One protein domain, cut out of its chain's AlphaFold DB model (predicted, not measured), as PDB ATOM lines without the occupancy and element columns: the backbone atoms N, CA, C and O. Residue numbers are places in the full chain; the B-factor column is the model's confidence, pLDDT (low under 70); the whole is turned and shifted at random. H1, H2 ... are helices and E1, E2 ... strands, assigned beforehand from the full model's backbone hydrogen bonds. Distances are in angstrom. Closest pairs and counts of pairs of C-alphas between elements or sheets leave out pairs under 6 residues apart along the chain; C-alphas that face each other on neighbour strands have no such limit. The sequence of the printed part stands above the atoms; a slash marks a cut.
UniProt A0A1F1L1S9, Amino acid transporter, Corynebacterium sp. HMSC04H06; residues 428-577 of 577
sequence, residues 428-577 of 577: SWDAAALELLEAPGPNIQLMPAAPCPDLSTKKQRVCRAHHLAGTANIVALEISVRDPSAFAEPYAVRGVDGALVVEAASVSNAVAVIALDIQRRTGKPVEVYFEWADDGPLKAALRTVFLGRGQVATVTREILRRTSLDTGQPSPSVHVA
ATOM      1  N   SER A 428     135.013 169.968 187.159       91.12
ATOM      2  CA  SER A 428     135.197 171.383 187.494       91.12
ATOM      3  C   SER A 428     134.744 172.239 186.320       91.12
ATOM      4  O   SER A 428     135.127 171.946 185.190       91.12
ATOM      5  N   TRP A 429     133.982 173.292 186.594       93.62
ATOM      6  CA  TRP A 429     133.380 174.166 185.590       93.62
ATOM      7  C   TRP A 429     133.862 175.600 185.800       93.62
ATOM      8  O   TRP A 429     133.957 176.043 186.947       93.62
ATOM      9  N   ASP A 430     134.172 176.314 184.720       93.12
ATOM     10  CA  ASP A 430     134.397 177.760 184.775       93.12
ATOM     11  C   ASP A 430     133.085 178.553 184.640       93.12
ATOM     12  O   ASP A 430     132.024 178.000 184.349       93.12
ATOM     13  N   ALA A 431     133.151 179.862 184.902       90.88
ATOM     14  CA  ALA A 431     131.975 180.730 184.858       90.88
ATOM     15  C   ALA A 431     131.341 180.773 183.455       90.88
ATOM     16  O   ALA A 431     130.126 180.656 183.335       90.88
ATOM     17  N   ALA A 432     132.162 180.839 182.401       91.12
ATOM     18  CA  ALA A 432     131.691 180.865 181.017       91.12
ATOM     19  C   ALA A 432     130.944 179.576 180.625       91.12
ATOM     20  O   ALA A 432     129.936 179.629 179.925       91.12
ATOM     21  N   ALA A 433     131.395 178.407 181.090       90.50
ATOM     22  CA  ALA A 433     130.702 177.143 180.860       90.50
ATOM     23  C   ALA A 433     129.335 177.103 181.555       90.50
ATOM     24  O   ALA A 433     128.396 176.525 181.011       90.50
ATOM     25  N   LEU A 434     129.223 177.701 182.745       90.25
ATOM     26  CA  LEU A 434     127.966 177.764 183.491       90.25
ATOM     27  C   LEU A 434     126.949 178.699 182.821       90.25
ATOM     28  O   LEU A 434     125.786 178.320 182.722       90.25
ATOM     29  N   GLU A 435     127.382 179.845 182.285       88.62
ATOM     30  CA  GLU A 435     126.514 180.766 181.528       88.62
ATOM     31  C   GLU A 435     125.852 180.078 180.319       88.62
ATOM     32  O   GLU A 435     124.674 180.294 180.035       88.62
ATOM     33  N   LEU A 436     126.563 179.169 179.642       87.00
ATOM     34  CA  LEU A 436     126.011 178.403 178.515       87.00
ATOM     35  C   LEU A 436     124.868 177.455 178.915       87.00
ATOM     36  O   LEU A 436     124.080 177.051 178.057       87.00
ATOM     37  N   LEU A 437     124.754 177.101 180.199       86.38
ATOM     38  CA  LEU A 437     123.693 176.235 180.721       86.38
ATOM     39  C   LEU A 437     122.434 177.010 181.143       86.38
ATOM     40  O   LEU A 437     121.381 176.395 181.332       86.38
ATOM     41  N   GLU A 438     122.499 178.341 181.242       82.44
ATOM     42  CA  GLU A 438     121.359 179.201 181.609       82.44
ATOM     43  C   GLU A 438     120.348 179.394 180.464       82.44
ATOM     44  O   GLU A 438     119.363 180.122 180.590       82.44
ATOM     45  N   ALA A 439     120.551 178.689 179.350       70.31
ATOM     46  CA  ALA A 439     119.692 178.698 178.179       70.31
ATOM     47  C   ALA A 439     118.187 178.552 178.522       70.31
ATOM     48  O   ALA A 439     117.790 177.612 179.234       70.31
ATOM     49  N   PRO A 440     117.317 179.430 177.982       67.94
ATOM     50  CA  PRO A 440     115.875 179.300 178.135       67.94
ATOM     51  C   PRO A 440     115.367 178.060 177.389       67.94
ATOM     52  O   PRO A 440     115.760 177.795 176.255       67.94
ATOM     53  N   GLY A 441     114.482 177.297 178.032       76.38
ATOM     54  CA  GLY A 441     113.900 176.080 177.467       76.38
ATOM     55  C   GLY A 441     113.683 174.975 178.508       76.38
ATOM     56  O   GLY A 441     114.305 175.015 179.578       76.38
ATOM     57  N   PRO A 442     112.795 174.006 178.207       81.25
ATOM     58  CA  PRO A 442     112.484 172.898 179.108       81.25
ATOM     59  C   PRO A 442     113.623 171.875 179.199       81.25
ATOM     60  O   PRO A 442     113.839 171.318 180.270       81.25
ATOM     61  N   ASN A 443     114.377 171.679 178.110       86.50
ATOM     62  CA  ASN A 443     115.432 170.671 177.987       86.50
ATOM     63  C   ASN A 443     116.754 171.331 177.571       86.50
ATOM     64  O   ASN A 443     116.751 172.364 176.897       86.50
ATOM     65  N   ILE A 444     117.880 170.716 177.933       88.50
ATOM     66  CA  ILE A 444     119.216 171.114 177.469       88.50
ATOM     67  C   ILE A 444     119.650 170.164 176.360       88.50
ATOM     68  O   ILE A 444     119.687 168.952 176.554       88.50
ATOM     69  N   GLN A 445     120.009 170.716 175.204       90.56
ATOM     70  CA  GLN A 445     120.420 169.936 174.041       90.56
ATOM     71  C   GLN A 445     121.937 170.007 173.876       90.56
ATOM     72  O   GLN A 445     122.500 171.095 173.775       90.56
ATOM     73  N   LEU A 446     122.603 168.856 173.836       91.25
ATOM     74  CA  LEU A 446     124.051 168.734 173.687       91.25
ATOM     75  C   LEU A 446     124.418 168.143 172.330       91.25
ATOM     76  O   LEU A 446     123.849 167.140 171.900       91.25
ATOM     77  N   MET A 447     125.443 168.713 171.701       91.12
ATOM     78  CA  MET A 447     126.046 168.194 170.474       91.12
ATOM     79  C   MET A 447     127.526 167.872 170.703       91.12
ATOM     80  O   MET A 447     128.366 168.773 170.620       91.12
ATOM     81  N   PRO A 448     127.882 166.603 170.968       90.56
ATOM     82  CA  PRO A 448     129.275 166.186 171.044       90.56
ATOM     83  C   PRO A 448     129.985 166.356 169.697       90.56
ATOM     84  O   PRO A 448     129.527 165.870 168.662       90.56
ATOM     85  N   ALA A 449     131.146 167.004 169.702       86.69
ATOM     86  CA  ALA A 449     131.947 167.235 168.511       86.69
ATOM     87  C   ALA A 449     133.441 167.007 168.778       86.69
ATOM     88  O   ALA A 449     133.950 167.224 169.875       86.69
ATOM     89  N   ALA A 450     134.163 166.555 167.751       83.19
ATOM     90  CA  ALA A 450     135.610 166.723 167.724       83.19
ATOM     91  C   ALA A 450     135.940 168.212 167.496       83.19
ATOM     92  O   ALA A 450     135.156 168.859 166.794       83.19
ATOM     93  N   PRO A 451     137.079 168.714 168.017       81.62
ATOM     94  CA  PRO A 451     137.505 170.097 167.815       81.62
ATOM     95  C   PRO A 451     137.479 170.475 166.332       81.62
ATOM     96  O   PRO A 451     138.108 169.791 165.515       81.62
ATOM     97  N   CYS A 452     136.726 171.517 165.984       79.19
ATOM     98  CA  CYS A 452     136.519 171.938 164.601       79.19
ATOM     99  C   CYS A 452     136.553 173.467 164.490       79.19
ATOM    100  O   CYS A 452     135.857 174.133 165.249       79.19
ATOM    101  N   PRO A 453     137.287 174.043 163.518       74.62
ATOM    102  CA  PRO A 453     137.346 175.495 163.351       74.62
ATOM    103  C   PRO A 453     135.997 176.128 162.974       74.62
ATOM    104  O   PRO A 453     135.776 177.291 163.283       74.62
ATOM    105  N   ASP A 454     135.090 175.379 162.336       83.00
ATOM    106  CA  ASP A 454     133.741 175.854 162.008       83.00
ATOM    107  C   ASP A 454     132.666 175.030 162.727       83.00
ATOM    108  O   ASP A 454     132.085 174.073 162.202       83.00
ATOM    109  N   LEU A 455     132.422 175.403 163.980       83.12
ATOM    110  CA  LEU A 455     131.396 174.795 164.822       83.12
ATOM    111  C   LEU A 455     129.977 175.193 164.390       83.12
ATOM    112  O   LEU A 455     129.029 174.428 164.578       83.12
ATOM    113  N   SER A 456     129.833 176.377 163.791       82.06
ATOM    114  CA  SER A 456     128.549 176.970 163.412       82.06
ATOM    115  C   SER A 456     127.864 176.187 162.290       82.06
ATOM    116  O   SER A 456     126.700 175.796 162.423       82.06
ATOM    117  N   THR A 457     128.612 175.840 161.240       83.31
ATOM    118  CA  THR A 457     128.122 175.021 160.127       83.31
ATOM    119  C   THR A 457     127.787 173.608 160.591       83.31
ATOM    120  O   THR A 457     126.762 173.041 160.203       83.31
ATOM    121  N   LYS A 458     128.604 173.035 161.486       82.44
ATOM    122  CA  LYS A 458     128.323 171.716 162.064       82.44
ATOM    123  C   LYS A 458     127.042 171.723 162.902       82.44
ATOM    124  O   LYS A 458     126.212 170.832 162.737       82.44
ATOM    125  N   LYS A 459     126.849 172.748 163.736       84.31
ATOM    126  CA  LYS A 459     125.625 172.954 164.522       84.31
ATOM    127  C   LYS A 459     124.392 173.036 163.620       84.31
ATOM    128  O   LYS A 459     123.427 172.314 163.855       84.31
ATOM    129  N   GLN A 460     124.444 173.818 162.540       83.50
ATOM    130  CA  GLN A 460     123.351 173.886 161.559       83.50
ATOM    131  C   GLN A 460     123.061 172.531 160.898       83.50
ATOM    132  O   GLN A 460     121.896 172.163 160.739       83.50
ATOM    133  N   ARG A 461     124.100 171.766 160.539       83.44
ATOM    134  CA  ARG A 461     123.949 170.435 159.938       83.44
ATOM    135  C   ARG A 461     123.245 169.457 160.877       83.44
ATOM    136  O   ARG A 461     122.291 168.812 160.451       83.44
ATOM    137  N   VAL A 462     123.671 169.387 162.140       84.19
ATOM    138  CA  VAL A 462     123.059 168.513 163.158       84.19
ATOM    139  C   VAL A 462     121.615 168.931 163.430       84.19
ATOM    140  O   VAL A 462     120.729 168.080 163.422       84.19
ATOM    141  N   CYS A 463     121.341 170.233 163.576       84.50
ATOM    142  CA  CYS A 463     119.972 170.732 163.722       84.50
ATOM    143  C   CYS A 463     119.077 170.319 162.547       84.50
ATOM    144  O   CYS A 463     117.949 169.881 162.763       84.50
ATOM    145  N   ARG A 464     119.584 170.407 161.310       84.25
ATOM    146  CA  ARG A 464     118.840 170.000 160.113       84.25
ATOM    147  C   ARG A 464     118.604 168.490 160.061       84.25
ATOM    148  O   ARG A 464     117.495 168.079 159.743       84.25
ATOM    149  N   ALA A 465     119.614 167.679 160.376       84.75
ATOM    150  CA  ALA A 465     119.514 166.218 160.355       84.75
ATOM    151  C   ALA A 465     118.505 165.686 161.388       84.75
ATOM    152  O   ALA A 465     117.725 164.782 161.096       84.75
ATOM    153  N   HIS A 466     118.473 166.294 162.575       84.75
ATOM    154  CA  HIS A 466     117.576 165.916 163.672       84.75
ATOM    155  C   HIS A 466     116.238 166.669 163.677       84.75
ATOM    156  O   HIS A 466     115.452 166.501 164.603       84.75
ATOM    157  N   HIS A 467     115.959 167.477 162.647       83.00
ATOM    158  CA  HIS A 467     114.734 168.281 162.526       83.00
ATOM    159  C   HIS A 467     114.460 169.177 163.750       83.00
ATOM    160  O   HIS A 467     113.313 169.376 164.154       83.00
ATOM    161  N   LEU A 468     115.519 169.733 164.349       82.00
ATOM    162  CA  LEU A 468     115.409 170.637 165.491       82.00
ATOM    163  C   LEU A 468     114.895 172.008 165.036       82.00
ATOM    164  O   LEU A 468     115.362 172.564 164.040       82.00
ATOM    165  N   ALA A 469     113.933 172.564 165.776       69.75
ATOM    166  CA  ALA A 469     113.382 173.887 165.498       69.75
ATOM    167  C   ALA A 469     114.475 174.970 165.576       69.75
ATOM    168  O   ALA A 469     115.379 174.889 166.404       69.75
ATOM    169  N   GLY A 470     114.370 176.023 164.758       59.06
ATOM    170  CA  GLY A 470     115.378 177.096 164.671       59.06
ATOM    171  C   GLY A 470     115.621 177.898 165.962       59.06
ATOM    172  O   GLY A 470     116.547 178.700 166.008       59.06
ATOM    173  N   THR A 471     114.819 177.680 167.009       53.09
ATOM    174  CA  THR A 471     114.946 178.279 168.350       53.09
ATOM    175  C   THR A 471     115.587 177.348 169.382       53.09
ATOM    176  O   THR A 471     115.752 177.737 170.538       53.09
ATOM    177  N   ALA A 472     115.937 176.118 169.006       62.34
ATOM    178  CA  ALA A 472     116.495 175.140 169.926       62.34
ATOM    179  C   ALA A 472     117.953 175.500 170.271       62.34
ATOM    180  O   ALA A 472     118.835 175.512 169.405       62.34
ATOM    181  N   ASN A 473     118.215 175.841 171.538       74.56
ATOM    182  CA  ASN A 473     119.558 176.212 171.979       74.56
ATOM    183  C   ASN A 473     120.416 174.960 172.206       74.56
ATOM    184  O   ASN A 473     120.499 174.434 173.314       74.56
ATOM    185  N   ILE A 474     121.033 174.469 171.130       85.56
ATOM    186  CA  ILE A 474     121.974 173.351 171.192       85.56
ATOM    187  C   ILE A 474     123.365 173.842 171.605       85.56
ATOM    188  O   ILE A 474     123.973 174.697 170.950       85.56
ATOM    189  N   VAL A 475     123.868 173.300 172.708       89.19
ATOM    190  CA  VAL A 475     125.193 173.593 173.251       89.19
ATOM    191  C   VAL A 475     126.179 172.579 172.679       89.19
ATOM    192  O   VAL A 475     126.002 171.364 172.796       89.19
ATOM    193  N   ALA A 476     127.220 173.074 172.020       90.38
ATOM    194  CA  ALA A 476     128.270 172.219 171.491       90.38
ATOM    195  C   ALA A 476     129.190 171.747 172.623       90.38
ATOM    196  O   ALA A 476     129.569 172.535 173.485       90.38
ATOM    197  N   LEU A 477     129.557 170.466 172.600       91.94
ATOM    198  CA  LEU A 477     130.501 169.855 173.529       91.94
ATOM    199  C   LEU A 477     131.709 169.344 172.740       91.94
ATOM    200  O   LEU A 477     131.696 168.235 172.201       91.94
ATOM    201  N   GLU A 478     132.746 170.167 172.644       91.62
ATOM    202  CA  GLU A 478     134.001 169.807 172.002       91.62
ATOM    203  C   GLU A 478     134.866 168.953 172.930       91.62
ATOM    204  O   GLU A 478     135.240 169.369 174.028       91.62
ATOM    205  N   ILE A 479     135.216 167.749 172.471       88.50
ATOM    206  CA  ILE A 479     136.035 166.816 173.247       88.50
ATOM    207  C   ILE A 479     137.329 166.502 172.502       88.50
ATOM    208  O   ILE A 479     137.357 165.750 171.518       88.50
ATOM    209  N   SER A 480     138.441 167.022 173.017       84.88
ATOM    210  CA  SER A 480     139.773 166.589 172.604       84.88
ATOM    211  C   SER A 480     140.139 165.307 173.365       84.88
ATOM    212  O   SER A 480     139.850 165.150 174.552       84.88
ATOM    213  N   VAL A 481     140.727 164.328 172.670       74.75
ATOM    214  CA  VAL A 481     141.177 163.094 173.323       74.75
ATOM    215  C   VAL A 481     142.643 163.240 173.661       74.75
ATOM    216  O   VAL A 481     143.480 163.331 172.762       74.75
ATOM    217  N   ARG A 482     142.922 163.267 174.963       70.50
ATOM    218  CA  ARG A 482     144.273 163.173 175.521       70.50
ATOM    219  C   ARG A 482     144.736 161.715 175.494       70.50
ATOM    220  O   ARG A 482     144.018 160.861 174.979       70.50
ATOM    221  N   ASP A 483     145.916 161.400 176.038       63.88
ATOM    222  CA  ASP A 483     146.358 160.005 176.155       63.88
ATOM    223  C   ASP A 483     145.221 159.133 176.735       63.88
ATOM    224  O   ASP A 483     144.832 159.333 177.889       63.88
ATOM    225  N   PRO A 484     144.702 158.143 175.977       53.62
ATOM    226  CA  PRO A 484     143.581 157.309 176.408       53.62
ATOM    227  C   PRO A 484     143.845 156.493 177.682       53.62
ATOM    228  O   PRO A 484     142.984 155.725 178.086       53.62
ATOM    229  N   SER A 485     145.048 156.571 178.266       51.38
ATOM    230  CA  SER A 485     145.450 155.900 179.512       51.38
ATOM    231  C   SER A 485     145.119 156.691 180.778       51.38
ATOM    232  O   SER A 485     145.162 156.119 181.864       51.38
ATOM    233  N   ALA A 486     144.833 157.993 180.675       60.31
ATOM    234  CA  ALA A 486     144.589 158.867 181.824       60.31
ATOM    235  C   ALA A 486     143.149 158.715 182.362       60.31
ATOM    236  O   ALA A 486     142.383 159.668 182.449       60.31
ATOM    237  N   PHE A 487     142.755 157.484 182.704       58.50
ATOM    238  CA  PHE A 487     141.376 157.115 183.057       58.50
ATOM    239  C   PHE A 487     140.852 157.708 184.378       58.50
ATOM    240  O   PHE A 487     139.658 157.593 184.653       58.50
ATOM    241  N   ALA A 488     141.727 158.299 185.194       59.91
ATOM    242  CA  ALA A 488     141.428 158.786 186.541       59.91
ATOM    243  C   ALA A 488     141.492 160.323 186.680       59.91
ATOM    244  O   ALA A 488     141.411 160.828 187.796       59.91
ATOM    245  N   GLU A 489     141.686 161.070 185.586       69.19
ATOM    246  CA  GLU A 489     141.734 162.537 185.653       69.19
ATOM    247  C   GLU A 489     140.309 163.128 185.742       69.19
ATOM    248  O   GLU A 489     139.397 162.608 185.086       69.19
ATOM    249  N   PRO A 490     140.092 164.175 186.564       80.88
ATOM    250  CA  PRO A 490     138.827 164.904 186.607       80.88
ATOM    251  C   PRO A 490     138.620 165.701 185.315       80.88
ATOM    252  O   PRO A 490     139.583 166.115 184.664       80.88
ATOM    253  N   TYR A 491     137.363 165.959 184.958       87.56
ATOM    254  CA  TYR A 491     137.044 166.756 183.774       87.56
ATOM    255  C   TYR A 491     137.024 168.245 184.107       87.56
ATOM    256  O   TYR A 491     136.224 168.694 184.926       87.56
ATOM    257  N   ALA A 492     137.874 169.018 183.433       88.69
ATOM    258  CA  ALA A 492     137.808 170.473 183.451       88.69
ATOM    259  C   ALA A 492     136.989 170.958 182.252       88.69
ATOM    260  O   ALA A 492     137.465 170.901 181.119       88.69
ATOM    261  N   VAL A 493     135.762 171.404 182.510       91.38
ATOM    262  CA  VAL A 493     134.837 171.931 181.507       91.38
ATOM    263  C   VAL A 493     135.011 173.439 181.412       91.38
ATOM    264  O   VAL A 493     134.871 174.141 182.416       91.38
ATOM    265  N   ARG A 494     135.335 173.926 180.212       92.12
ATOM    266  CA  ARG A 494     135.542 175.354 179.943       92.12
ATOM    267  C   ARG A 494     134.577 175.879 178.896       92.12
ATOM    268  O   ARG A 494     134.332 175.188 177.912       92.12
ATOM    269  N   GLY A 495     134.069 177.091 179.084       90.38
ATOM    270  CA  GLY A 495     133.297 177.802 178.067       90.38
ATOM    271  C   GLY A 495     134.228 178.580 177.141       90.38
ATOM    272  O   GLY A 495     134.875 179.525 177.584       90.38
ATOM    273  N   VAL A 496     134.306 178.201 175.865       88.50
ATOM    274  CA  VAL A 496     135.115 178.895 174.846       88.50
ATOM    275  C   VAL A 496     134.267 179.097 173.597       88.50
ATOM    276  O   VAL A 496     133.688 178.139 173.094       88.50
ATOM    277  N   ASP A 497     134.161 180.340 173.116       84.50
ATOM    278  CA  ASP A 497     133.455 180.712 171.878       84.50
ATOM    279  C   ASP A 497     132.035 180.114 171.734       84.50
ATOM    280  O   ASP A 497     131.592 179.739 170.648       84.50
ATOM    281  N   GLY A 498     131.295 180.014 172.846       83.25
ATOM    282  CA  GLY A 498     129.932 179.466 172.860       83.25
ATOM    283  C   GLY A 498     129.839 177.934 172.908       83.25
ATOM    284  O   GLY A 498     128.752 177.384 172.720       83.25
ATOM    285  N   ALA A 499     130.952 177.241 173.160       88.56
ATOM    286  CA  ALA A 499     131.037 175.790 173.280       88.56
ATOM    287  C   ALA A 499     131.629 175.354 174.627       88.56
ATOM    288  O   ALA A 499     132.461 176.041 175.222       88.56
ATOM    289  N   LEU A 500     131.225 174.172 175.088       91.75
ATOM    290  CA  LEU A 500     131.860 173.477 176.202       91.75
ATOM    291  C   LEU A 500     133.070 172.709 175.669       91.75
ATOM    292  O   LEU A 500     132.912 171.805 174.855       91.75
ATOM    293  N   VAL A 501     134.268 173.040 176.139       91.88
ATOM    294  CA  VAL A 501     135.524 172.394 175.742       91.88
ATOM    295  C   VAL A 501     136.040 171.531 176.887       91.88
ATOM    296  O   VAL A 501     136.199 172.003 178.015       91.88
ATOM    297  N   VAL A 502     136.315 170.260 176.587       90.69
ATOM    298  CA  VAL A 502     136.837 169.270 177.538       90.69
ATOM    299  C   VAL A 502     137.949 168.441 176.912       90.69
ATOM    300  O   VAL A 502     137.848 167.974 175.778       90.69
ATOM    301  N   GLU A 503     138.987 168.168 177.697       86.88
ATOM    302  CA  GLU A 503     139.958 167.121 177.384       86.88
ATOM    303  C   GLU A 503     139.587 165.826 178.115       86.88
ATOM    304  O   GLU A 503     139.327 165.833 179.320       86.88
ATOM    305  N   ALA A 504     139.564 164.694 177.408       81.94
ATOM    306  CA  ALA A 504     139.164 163.415 177.991       81.94
ATOM    307  C   ALA A 504     139.955 162.216 177.455       81.94
ATOM    308  O   ALA A 504     140.346 162.174 176.296       81.94
ATOM    309  N   ALA A 505     140.111 161.169 178.270       76.00
ATOM    310  CA  ALA A 505     140.672 159.889 177.820       76.00
ATOM    311  C   ALA A 505     139.685 159.051 176.972       76.00
ATOM    312  O   ALA A 505     140.093 158.159 176.229       76.00
ATOM    313  N   SER A 506     138.379 159.312 177.091       82.19
ATOM    314  CA  SER A 506     137.304 158.623 176.366       82.19
ATOM    315  C   SER A 506     136.177 159.600 176.062       82.19
ATOM    316  O   SER A 506     135.617 160.189 176.988       82.19
ATOM    317  N   VAL A 507     135.823 159.738 174.779       86.12
ATOM    318  CA  VAL A 507     134.750 160.649 174.344       86.12
ATOM    319  C   VAL A 507     133.415 160.202 174.925       86.12
ATOM    320  O   VAL A 507     132.728 160.995 175.558       86.12
ATOM    321  N   SER A 508     133.070 158.918 174.791       88.44
ATOM    322  CA  SER A 508     131.764 158.415 175.233       88.44
ATOM    323  C   SER A 508     131.526 158.590 176.727       88.44
ATOM    324  O   SER A 508     130.417 158.931 177.133       88.44
ATOM    325  N   ASN A 509     132.572 158.376 177.533       88.38
ATOM    326  CA  ASN A 509     132.503 158.548 178.982       88.38
ATOM    327  C   ASN A 509     132.373 160.020 179.363       88.38
ATOM    328  O   ASN A 509     131.544 160.345 180.202       88.38
ATOM    329  N   ALA A 510     133.158 160.901 178.733       89.75
ATOM    330  CA  ALA A 510     133.081 162.333 178.993       89.75
ATOM    331  C   ALA A 510     131.690 162.883 178.669       89.75
ATOM    332  O   ALA A 510     131.105 163.553 179.510       89.75
ATOM    333  N   VAL A 511     131.114 162.522 177.514       92.31
ATOM    334  CA  VAL A 511     129.738 162.916 177.173       92.31
ATOM    335  C   VAL A 511     128.746 162.432 178.231       92.31
ATOM    336  O   VAL A 511     127.922 163.217 178.686       92.31
ATOM    337  N   ALA A 512     128.832 161.164 178.653       92.12
ATOM    338  CA  ALA A 512     127.917 160.608 179.648       92.12
ATOM    339  C   ALA A 512     128.029 161.315 181.012       92.12
ATOM    340  O   ALA A 512     127.009 161.681 181.593       92.12
ATOM    341  N   VAL A 513     129.252 161.542 181.505       91.88
ATOM    342  CA  VAL A 513     129.501 162.223 182.787       91.88
ATOM    343  C   VAL A 513     129.028 163.671 182.740       91.88
ATOM    344  O   VAL A 513     128.318 164.104 183.640       91.88
ATOM    345  N   ILE A 514     129.364 164.405 181.678       92.94
ATOM    346  CA  ILE A 514     128.988 165.815 181.527       92.94
ATOM    347  C   ILE A 514     127.471 165.958 181.388       92.94
ATOM    348  O   ILE A 514     126.890 166.818 182.039       92.94
ATOM    349  N   ALA A 515     126.812 165.099 180.604       92.81
ATOM    350  CA  ALA A 515     125.357 165.123 180.462       92.81
ATOM    351  C   ALA A 515     124.645 164.856 181.800       92.81
ATOM    352  O   ALA A 515     123.713 165.578 182.152       92.81
ATOM    353  N   LEU A 516     125.113 163.870 182.574       91.44
ATOM    354  CA  LEU A 516     124.579 163.589 183.910       91.44
ATOM    355  C   LEU A 516     124.835 164.740 184.889       91.44
ATOM    356  O   LEU A 516     123.954 165.082 185.673       91.44
ATOM    357  N   ASP A 517     126.018 165.352 184.852       91.31
ATOM    358  CA  ASP A 517     126.360 166.469 185.736       91.31
ATOM    359  C   ASP A 517     125.548 167.734 185.406       91.31
ATOM    360  O   ASP A 517     125.032 168.389 186.311       91.31
ATOM    361  N   ILE A 518     125.326 168.033 184.121       91.19
ATOM    362  CA  ILE A 518     124.422 169.109 183.683       91.19
ATOM    363  C   ILE A 518     123.002 168.854 184.193       91.19
ATOM    364  O   ILE A 518     122.382 169.758 184.756       91.19
ATOM    365  N   GLN A 519     122.490 167.631 184.036       90.19
ATOM    366  CA  GLN A 519     121.152 167.267 184.500       90.19
ATOM    367  C   GLN A 519     121.021 167.436 186.022       90.19
ATOM    368  O   GLN A 519     120.038 168.003 186.495       90.19
ATOM    369  N   ARG A 520     122.033 167.017 186.797       88.94
ATOM    370  CA  ARG A 520     122.068 167.196 188.261       88.94
ATOM    371  C   ARG A 520     122.097 168.669 188.675       88.94
ATOM    372  O   ARG A 520     121.434 169.033 189.639       88.94
ATOM    373  N   ARG A 521     122.865 169.507 187.971       88.94
ATOM    374  CA  ARG A 521     123.036 170.936 188.296       88.94
ATOM    375  C   ARG A 521     121.827 171.782 187.918       88.94
ATOM    376  O   ARG A 521     121.462 172.685 188.658       88.94
ATOM    377  N   THR A 522     121.234 171.508 186.760       88.25
ATOM    378  CA  THR A 522     120.157 172.332 186.191       88.25
ATOM    379  C   THR A 522     118.763 171.807 186.519       88.25
ATOM    380  O   THR A 522     117.793 172.551 186.411       88.25
ATOM    381  N   GLY A 523     118.639 170.524 186.885       86.56
ATOM    382  CA  GLY A 523     117.357 169.845 187.084       86.56
ATOM    383  C   GLY A 523     116.551 169.630 185.795       86.56
ATOM    384  O   GLY A 523     115.442 169.101 185.861       86.56
ATOM    385  N   LYS A 524     117.083 170.026 184.631       88.38
ATOM    386  CA  LYS A 524     116.418 169.910 183.327       88.38
ATOM    387  C   LYS A 524     116.781 168.588 182.640       88.38
ATOM    388  O   LYS A 524     117.926 168.147 182.769       88.38
ATOM    389  N   PRO A 525     115.869 167.969 181.867       88.44
ATOM    390  CA  PRO A 525     116.213 166.850 180.994       88.44
ATOM    391  C   PRO A 525     117.314 167.239 180.001       88.44
ATOM    392  O   PRO A 525     117.282 168.329 179.424       88.44
ATOM    393  N   VAL A 526     118.279 166.341 179.798       91.56
ATOM    394  CA  VAL A 526     119.383 166.532 178.851       91.56
ATOM    395  C   VAL A 526     119.204 165.587 177.668       91.56
ATOM    396  O   VAL A 526     119.024 164.384 177.856       91.56
ATOM    397  N   GLU A 527     119.287 166.126 176.457       91.88
ATOM    398  CA  GLU A 527     119.190 165.389 175.197       91.88
ATOM    399  C   GLU A 527     120.518 165.493 174.446       91.88
ATOM    400  O   GLU A 527     121.031 166.590 174.227       91.88
ATOM    401  N   VAL A 528     121.095 164.365 174.041       92.44
ATOM    402  CA  VAL A 528     122.392 164.318 173.356       92.44
ATOM    403  C   VAL A 528     122.200 163.882 171.908       92.44
ATOM    404  O   VAL A 528     121.712 162.782 171.649       92.44
ATOM    405  N   TYR A 529     122.633 164.721 170.968       91.06
ATOM    406  CA  TYR A 529     122.471 164.523 169.529       91.06
ATOM    407  C   TYR A 529     123.791 164.110 168.873       91.06
ATOM    408  O   TYR A 529     124.766 164.863 168.870       91.06
ATOM    409  N   PHE A 530     123.817 162.906 168.303       88.94
ATOM    410  CA  PHE A 530     124.950 162.346 167.568       88.94
ATOM    411  C   PHE A 530     124.648 162.199 166.074       88.94
ATOM    412  O   PHE A 530     123.495 162.119 165.656       88.94
ATOM    413  N   GLU A 531     125.712 162.099 165.283       82.75
ATOM    414  CA  GLU A 531     125.675 161.651 163.888       82.75
ATOM    415  C   GLU A 531     126.221 160.216 163.815       82.75
ATOM    416  O   GLU A 531     127.096 159.840 164.612       82.75
ATOM    417  N   TRP A 532     125.728 159.404 162.876       80.69
ATOM    418  CA  TRP A 532     126.345 158.106 162.598       80.69
ATOM    419  C   TRP A 532     127.786 158.266 162.111       80.69
ATOM    420  O   TRP A 532     128.129 159.177 161.362       80.69
ATOM    421  N   ALA A 533     128.654 157.357 162.555       72.06
ATOM    422  CA  ALA A 533     130.010 157.291 162.036       72.06
ATOM    423  C   ALA A 533     130.003 156.623 160.654       72.06
ATOM    424  O   ALA A 533     129.431 155.546 160.504       72.06
ATOM    425  N   ASP A 534     130.731 157.194 159.692       70.62
ATOM    426  CA  ASP A 534     130.904 156.623 158.343       70.62
ATOM    427  C   ASP A 534     131.766 155.339 158.324       70.62
ATOM    428  O   ASP A 534     131.932 154.683 157.295       70.62
ATOM    429  N   ASP A 535     132.371 154.974 159.460       71.06
ATOM    430  CA  ASP A 535     133.209 153.784 159.591       71.06
ATOM    431  C   ASP A 535     132.364 152.500 159.699       71.06
ATOM    432  O   ASP A 535     131.414 152.421 160.475       71.06
ATOM    433  N   GLY A 536     132.799 151.429 159.024       76.19
ATOM    434  CA  GLY A 536     132.196 150.103 159.189       76.19
ATOM    435  C   GLY A 536     132.190 149.618 160.655       76.19
ATOM    436  O   GLY A 536     133.110 149.934 161.421       76.19
ATOM    437  N   PRO A 537     131.202 148.800 161.065       76.69
ATOM    438  CA  PRO A 537     130.909 148.510 162.472       76.69
ATOM    439  C   PRO A 537     132.086 147.890 163.236       76.69
ATOM    440  O   PRO A 537     132.358 148.293 164.367       76.69
ATOM    441  N   LEU A 538     132.832 146.970 162.609       75.44
ATOM    442  CA  LEU A 538     134.020 146.344 163.203       75.44
ATOM    443  C   LEU A 538     135.143 147.367 163.436       75.44
ATOM    444  O   LEU A 538     135.757 147.400 164.500       75.44
ATOM    445  N   LYS A 539     135.389 148.241 162.452       76.38
ATOM    446  CA  LYS A 539     136.409 149.293 162.531       76.38
ATOM    447  C   LYS A 539     136.051 150.308 163.615       76.38
ATOM    448  O   LYS A 539     136.920 150.690 164.394       76.38
ATOM    449  N   ALA A 540     134.778 150.684 163.714       72.94
ATOM    450  CA  ALA A 540     134.281 151.565 164.763       72.94
ATOM    451  C   ALA A 540     134.398 150.924 166.159       72.94
ATOM    452  O   ALA A 540     134.831 151.596 167.091       72.94
ATOM    453  N   ALA A 541     134.093 149.629 166.306       72.50
ATOM    454  CA  ALA A 541     134.240 148.903 167.571       72.50
ATOM    455  C   ALA A 541     135.710 148.793 168.011       72.50
ATOM    456  O   ALA A 541     136.043 149.102 169.157       72.50
ATOM    457  N   LEU A 542     136.612 148.435 167.090       73.06
ATOM    458  CA  LEU A 542     138.053 148.409 167.354       73.06
ATOM    459  C   LEU A 542     138.556 149.804 167.737       73.06
ATOM    460  O   LEU A 542     139.249 149.954 168.739       73.06
ATOM    461  N   ARG A 543     138.166 150.858 167.014       73.38
ATOM    462  CA  ARG A 543     138.537 152.223 167.403       73.38
ATOM    463  C   ARG A 543     137.918 152.623 168.752       73.38
ATOM    464  O   ARG A 543     138.576 153.313 169.514       73.38
ATOM    465  N   THR A 544     136.738 152.155 169.148       71.12
ATOM    466  CA  THR A 544     136.252 152.385 170.523       71.12
ATOM    467  C   THR A 544     137.198 151.760 171.549       71.12
ATOM    468  O   THR A 544     137.640 152.446 172.472       71.12
ATOM    469  N   VAL A 545     137.548 150.481 171.375       66.75
ATOM    470  CA  VAL A 545     138.412 149.758 172.316       66.75
ATOM    471  C   VAL A 545     139.809 150.375 172.334       66.75
ATOM    472  O   VAL A 545     140.276 150.767 173.396       66.75
ATOM    473  N   PHE A 546     140.459 150.541 171.183       64.50
ATOM    474  CA  PHE A 546     141.832 151.039 171.075       64.50
ATOM    475  C   PHE A 546     141.901 152.589 171.095       64.50
ATOM    476  O   PHE A 546     142.626 153.233 171.848       64.50
ATOM    477  N   LEU A 547     141.112 153.246 170.267       65.12
ATOM    478  CA  LEU A 547     141.030 154.707 170.120       65.12
ATOM    479  C   LEU A 547     140.490 155.467 171.343       65.12
ATOM    480  O   LEU A 547     140.834 156.626 171.559       65.12
ATOM    481  N   GLY A 548     139.546 154.858 172.072       62.28
ATOM    482  CA  GLY A 548     138.589 155.627 172.882       62.28
ATOM    483  C   GLY A 548     137.665 156.521 172.032       62.28
ATOM    484  O   GLY A 548     137.029 157.435 172.558       62.28
ATOM    485  N   ARG A 549     137.618 156.285 170.711       68.06
ATOM    486  CA  ARG A 549     136.872 157.040 169.689       68.06
ATOM    487  C   ARG A 549     136.329 156.051 168.667       68.06
ATOM    488  O   ARG A 549     137.118 155.287 168.150       68.06
ATOM    489  N   GLY A 550     135.043 156.043 168.349       74.25
ATOM    490  CA  GLY A 550     134.491 155.058 167.411       74.25
ATOM    491  C   GLY A 550     132.973 155.060 167.439       74.25
ATOM    492  O   GLY A 550     132.356 156.029 167.013       74.25
ATOM    493  N   GLN A 551     132.376 154.019 168.015       80.44
ATOM    494  CA  GLN A 551     130.934 153.933 168.286       80.44
ATOM    495  C   GLN A 551     130.514 154.844 169.452       80.44
ATOM    496  O   GLN A 551     130.012 154.376 170.474       80.44
ATOM    497  N   VAL A 552     130.762 156.152 169.330       83.69
ATOM    498  CA  VAL A 552     130.614 157.084 170.455       83.69
ATOM    499  C   VAL A 552     129.177 157.091 170.971       83.69
ATOM    500  O   VAL A 552     128.979 156.881 172.165       83.69
ATOM    501  N   ALA A 553     128.201 157.232 170.070       86.12
ATOM    502  CA  ALA A 553     126.779 157.293 170.398       86.12
ATOM    503  C   ALA A 553     126.273 156.020 171.096       86.12
ATOM    504  O   ALA A 553     125.660 156.086 172.161       86.12
ATOM    505  N   THR A 554     126.574 154.847 170.527       86.88
ATOM    506  CA  THR A 554     126.149 153.545 171.064       86.88
ATOM    507  C   THR A 554     126.720 153.306 172.457       86.88
ATOM    508  O   THR A 554     125.999 152.896 173.364       86.88
ATOM    509  N   VAL A 555     128.007 153.605 172.645       86.94
ATOM    510  CA  VAL A 555     128.693 153.411 173.926       86.94
ATOM    511  C   VAL A 555     128.193 154.413 174.965       86.94
ATOM    512  O   VAL A 555     127.934 154.013 176.094       86.94
ATOM    513  N   THR A 556     127.988 155.684 174.600       89.69
ATOM    514  CA  THR A 556     127.394 156.689 175.500       89.69
ATOM    515  C   THR A 556     126.007 156.257 175.961       89.69
ATOM    516  O   THR A 556     125.738 156.278 177.160       89.69
ATOM    517  N   ARG A 557     125.146 155.792 175.044       90.38
ATOM    518  CA  ARG A 557     123.817 155.277 175.397       90.38
ATOM    519  C   ARG A 557     123.897 154.094 176.359       90.38
ATOM    520  O   ARG A 557     123.136 154.051 177.320       90.38
ATOM    521  N   GLU A 558     124.799 153.144 176.122       89.44
ATOM    522  CA  GLU A 558     124.940 151.972 176.995       89.44
ATOM    523  C   GLU A 558     125.472 152.343 178.389       89.44
ATOM    524  O   GLU A 558     124.957 151.829 179.382       89.44
ATOM    525  N   ILE A 559     126.428 153.277 178.484       89.12
ATOM    526  CA  ILE A 559     126.909 153.819 179.767       89.12
ATOM    527  C   ILE A 559     125.746 154.449 180.547       89.12
ATOM    528  O   ILE A 559     125.540 154.140 181.724       89.12
ATOM    529  N   LEU A 560     124.963 155.314 179.894       89.44
ATOM    530  CA  LEU A 560     123.824 155.993 180.515       89.44
ATOM    531  C   LEU A 560     122.734 155.002 180.943       89.44
ATOM    532  O   LEU A 560     122.230 155.102 182.060       89.44
ATOM    533  N   ARG A 561     122.428 154.001 180.104       89.19
ATOM    534  CA  ARG A 561     121.454 152.940 180.403       89.19
ATOM    535  C   ARG A 561     121.843 152.151 181.652       89.19
ATOM    536  O   ARG A 561     121.013 151.996 182.546       89.19
ATOM    537  N   ARG A 562     123.091 151.676 181.734       85.75
ATOM    538  CA  ARG A 562     123.594 150.937 182.908       85.75
ATOM    539  C   ARG A 562     123.549 151.792 184.168       85.75
ATOM    540  O   ARG A 562     123.031 151.347 185.181       85.75
ATOM    541  N   THR A 563     123.969 153.051 184.064       84.06
ATOM    542  CA  THR A 563     123.922 153.994 185.192       84.06
ATOM    543  C   THR A 563     122.492 154.214 185.693       84.06
ATOM    544  O   THR A 563     122.259 154.213 186.901       84.06
ATOM    545  N   SER A 564     121.514 154.383 184.794       82.50
ATOM    546  CA  SER A 564     120.108 154.530 185.200       82.50
ATOM    547  C   SER A 564     119.540 153.270 185.849       82.50
ATOM    548  O   SER A 564     118.759 153.383 186.788       82.50
ATOM    549  N   LEU A 565     119.949 152.081 185.393       79.12
ATOM    550  CA  LEU A 565     119.541 150.815 186.009       79.12
ATOM    551  C   LEU A 565     120.096 150.679 187.433       79.12
ATOM    552  O   LEU A 565     119.364 150.261 188.324       79.12
ATOM    553  N   ASP A 566     121.348 151.083 187.653       77.50
ATOM    554  CA  ASP A 566     122.001 150.987 188.963       77.50
ATOM    555  C   ASP A 566     121.494 152.039 189.968       77.50
ATOM    556  O   ASP A 566     121.411 151.768 191.164       77.50
ATOM    557  N   THR A 567     121.163 153.251 189.506       75.25
ATOM    558  CA  THR A 567     120.784 154.386 190.378       75.25
ATOM    559  C   THR A 567     119.278 154.626 190.488       75.25
ATOM    560  O   THR A 567     118.845 155.359 191.377       75.25
ATOM    561  N   GLY A 568     118.477 154.068 189.576       74.69
ATOM    562  CA  GLY A 568     117.043 154.346 189.458       74.69
ATOM    563  C   GLY A 568     116.703 155.764 188.971       74.69
ATOM    564  O   GLY A 568     115.532 156.136 188.968       74.69
ATOM    565  N   GLN A 569     117.695 156.571 188.576       75.69
ATOM    566  CA  GLN A 569     117.488 157.946 188.112       75.69
ATOM    567  C   GLN A 569     117.215 158.010 186.598       75.69
ATOM    568  O   GLN A 569     117.773 157.212 185.839       75.69
ATOM    569  N   PRO A 570     116.395 158.974 186.133       77.44
ATOM    570  CA  PRO A 570     116.169 159.190 184.707       77.44
ATOM    571  C   PRO A 570     117.476 159.596 184.013       77.44
ATOM    572  O   PRO A 570     118.124 160.560 184.421       77.44
ATOM    573  N   SER A 571     117.859 158.862 182.966       83.69
ATOM    574  CA  SER A 571     119.072 159.127 182.189       83.69
ATOM    575  C   SER A 571     118.836 160.148 181.065       83.69
ATOM    576  O   SER A 571     117.730 160.213 180.524       83.69
ATOM    577  N   PRO A 572     119.874 160.916 180.672       88.75
ATOM    578  CA  PRO A 572     119.851 161.733 179.464       88.75
ATOM    579  C   PRO A 572     119.455 160.909 178.232       88.75
ATOM    580  O   PRO A 572     119.908 159.768 178.070       88.75
ATOM    581  N   SER A 573     118.640 161.479 177.343       89.75
ATOM    582  CA  SER A 573     118.249 160.813 176.099       89.75
ATOM    583  C   SER A 573     119.353 160.933 175.047       89.75
ATOM    584  O   SER A 573     120.086 161.919 174.987       89.75
ATOM    585  N   VAL A 574     119.493 159.906 174.206       90.50
ATOM    586  CA  VAL A 574     120.496 159.865 173.134       90.50
ATOM    587  C   VAL A 574     119.792 159.697 171.793       90.50
ATOM    588  O   VAL A 574     119.098 158.703 171.581       90.50
ATOM    589  N   HIS A 575     120.015 160.647 170.888       90.12
ATOM    590  CA  HIS A 575     119.464 160.701 169.535       90.12
ATOM    591  C   HIS A 575     120.598 160.546 168.516       90.12
ATOM    592  O   HIS A 575     121.680 161.102 168.703       90.12
ATOM    593  N   VAL A 576     120.379 159.779 167.445       86.62
ATOM    594  CA  VAL A 576     121.381 159.538 166.390       86.62
ATOM    595  C   VAL A 576     120.711 159.673 165.025       86.62
ATOM    596  O   VAL A 576     119.651 159.077 164.835       86.62
ATOM    597  N   ALA A 577     121.314 160.444 164.117       80.88
ATOM    598  CA  ALA A 577     120.845 160.657 162.745       80.88
ATOM    599  C   ALA A 577     121.947 160.382 161.724       80.88
ATOM    600  O   ALA A 577     123.142 160.556 162.070       80.88
TER     601      ALA A 577
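AT A GLANCE: This is residues 428 to 577 of the 577 residues of the protein "Amino acid transporter" of Corynebacterium sp. HMSC04H06 (UniProt A0A1F1L1S9). A strongly twisted sheet of six strands curls round helix H3 on one face, while H2 crosses the opposite face, which gives three layers, with H5 on the same face as H3, over the E5 and E6 end. The short helix H1 lies over strand E3 at the other edge of the sheet, and H4 sits off the sheet, near H5. The printed part has 150 residues with five named helices and six named strands, in the order H1, E1, H2, E2, E3, E4, H3, E5, H4, H5, E6; the class is mixed, helices and strands. The sheet is mixed too, in the order E3, E4, E2, E1, E5, E6, with E3 and E4 antiparallel and the other neighbours parallel. The whole is compact and rounded, with a radius of gyration of the C-alphas of 14.6 A and spans of 39 by 32 by 28 A.

HOW THE PARTS SIT: Residues 428 to 429 pair, parallel, with residues 492 to 493 of E3, residues 491 to 496. H1, residues 431 to 435, lies over E3 at a height over the sheet of 6.7 A; their closest C-alphas, of Ala 433 and Gly 495, are 3.9 A apart. E1, residues 444 to 449, H2, residues 455 to 465, and E2, residues 474 to 481, form a strand-helix-strand unit, two parallel neighbour strands with a helix between, and its crossover is right-handed. N 475 and O 445 are 2.8 A apart, within hydrogen-bond range. H2 runs across the strands, at 65 degrees to E1 on the local plane, with a height over the sheet of 8.8 A. The hairpin of E3 and E4, residues 499 to 504, has N 501 and O 494 at 2.8 A. E4 is parallel to E2, with N 500 and O 476 at 2.8 A. H3, residues 507 to 522, lies on the face opposite to H2; its closest C-alpha pair with E2 is Val 507 and Ile 479, 6.4 A. E4, H3 and E5, residues 526 to 530, form a split strand-helix-strand unit, with E2 and E1 between its strands, and its crossover is right-handed. E5 is parallel to E1, with N 446 and O 527 at 2.8 A. H4, residues 537 to 547, is not on the sheet. It is close to but not clearly touching H5, residues 552 to 567; their closest C-alphas, of Thr 544 and Val 552, are 7.3 A apart, and their lines are about perpendicular, only just, at 71 degrees. H3 touches H5 with residues 507 to 512 alone, the same way at a steep tilt of 49 degrees; the closest C-alphas, of Ser 508 and Thr 556, are 4.7 A apart. E5, H4, H5 and E6, residues 573 to 576, form another right-handed strand-helix-strand unit; N 528 and O 573 are 2.8 A apart. H5 lies over E5 and E6 at a height over the sheet of 10.0 A and runs along the strands, at 16 degrees to E6 on the local plane. In H1, H2, H3, H4 and H5 every O i to N i+4 pair is within hydrogen-bond range.

IN THESE COORDINATES: H1 begins at C-alpha 431, (131.975, 180.730, 184.858), and is 6.4 A long. E1 measures 16.0 A, H2 15.3 A, E2 21.9 A, E3 15.2 A and E4 15.5 A. H3 runs 22.1 A from C-alpha 507 at (134.750, 160.649, 174.344). E5 measures 13.3 A, H4 14.1 A and H5 22.4 A. E6, 10.3 A, ends at C-alpha 576, (121.381, 159.538, 166.390).

THE WHOLE: The C-alphas farthest apart, of Ala 431 and Leu 538, are 40.7 A apart. The printed part has no cut and no long link, and ends at the chain's last residue, 577. The mean pLDDT of the printed part is 82.3; residue 440 and residues 469 to 472, 483 to 489 and 545 to 549 are under 70.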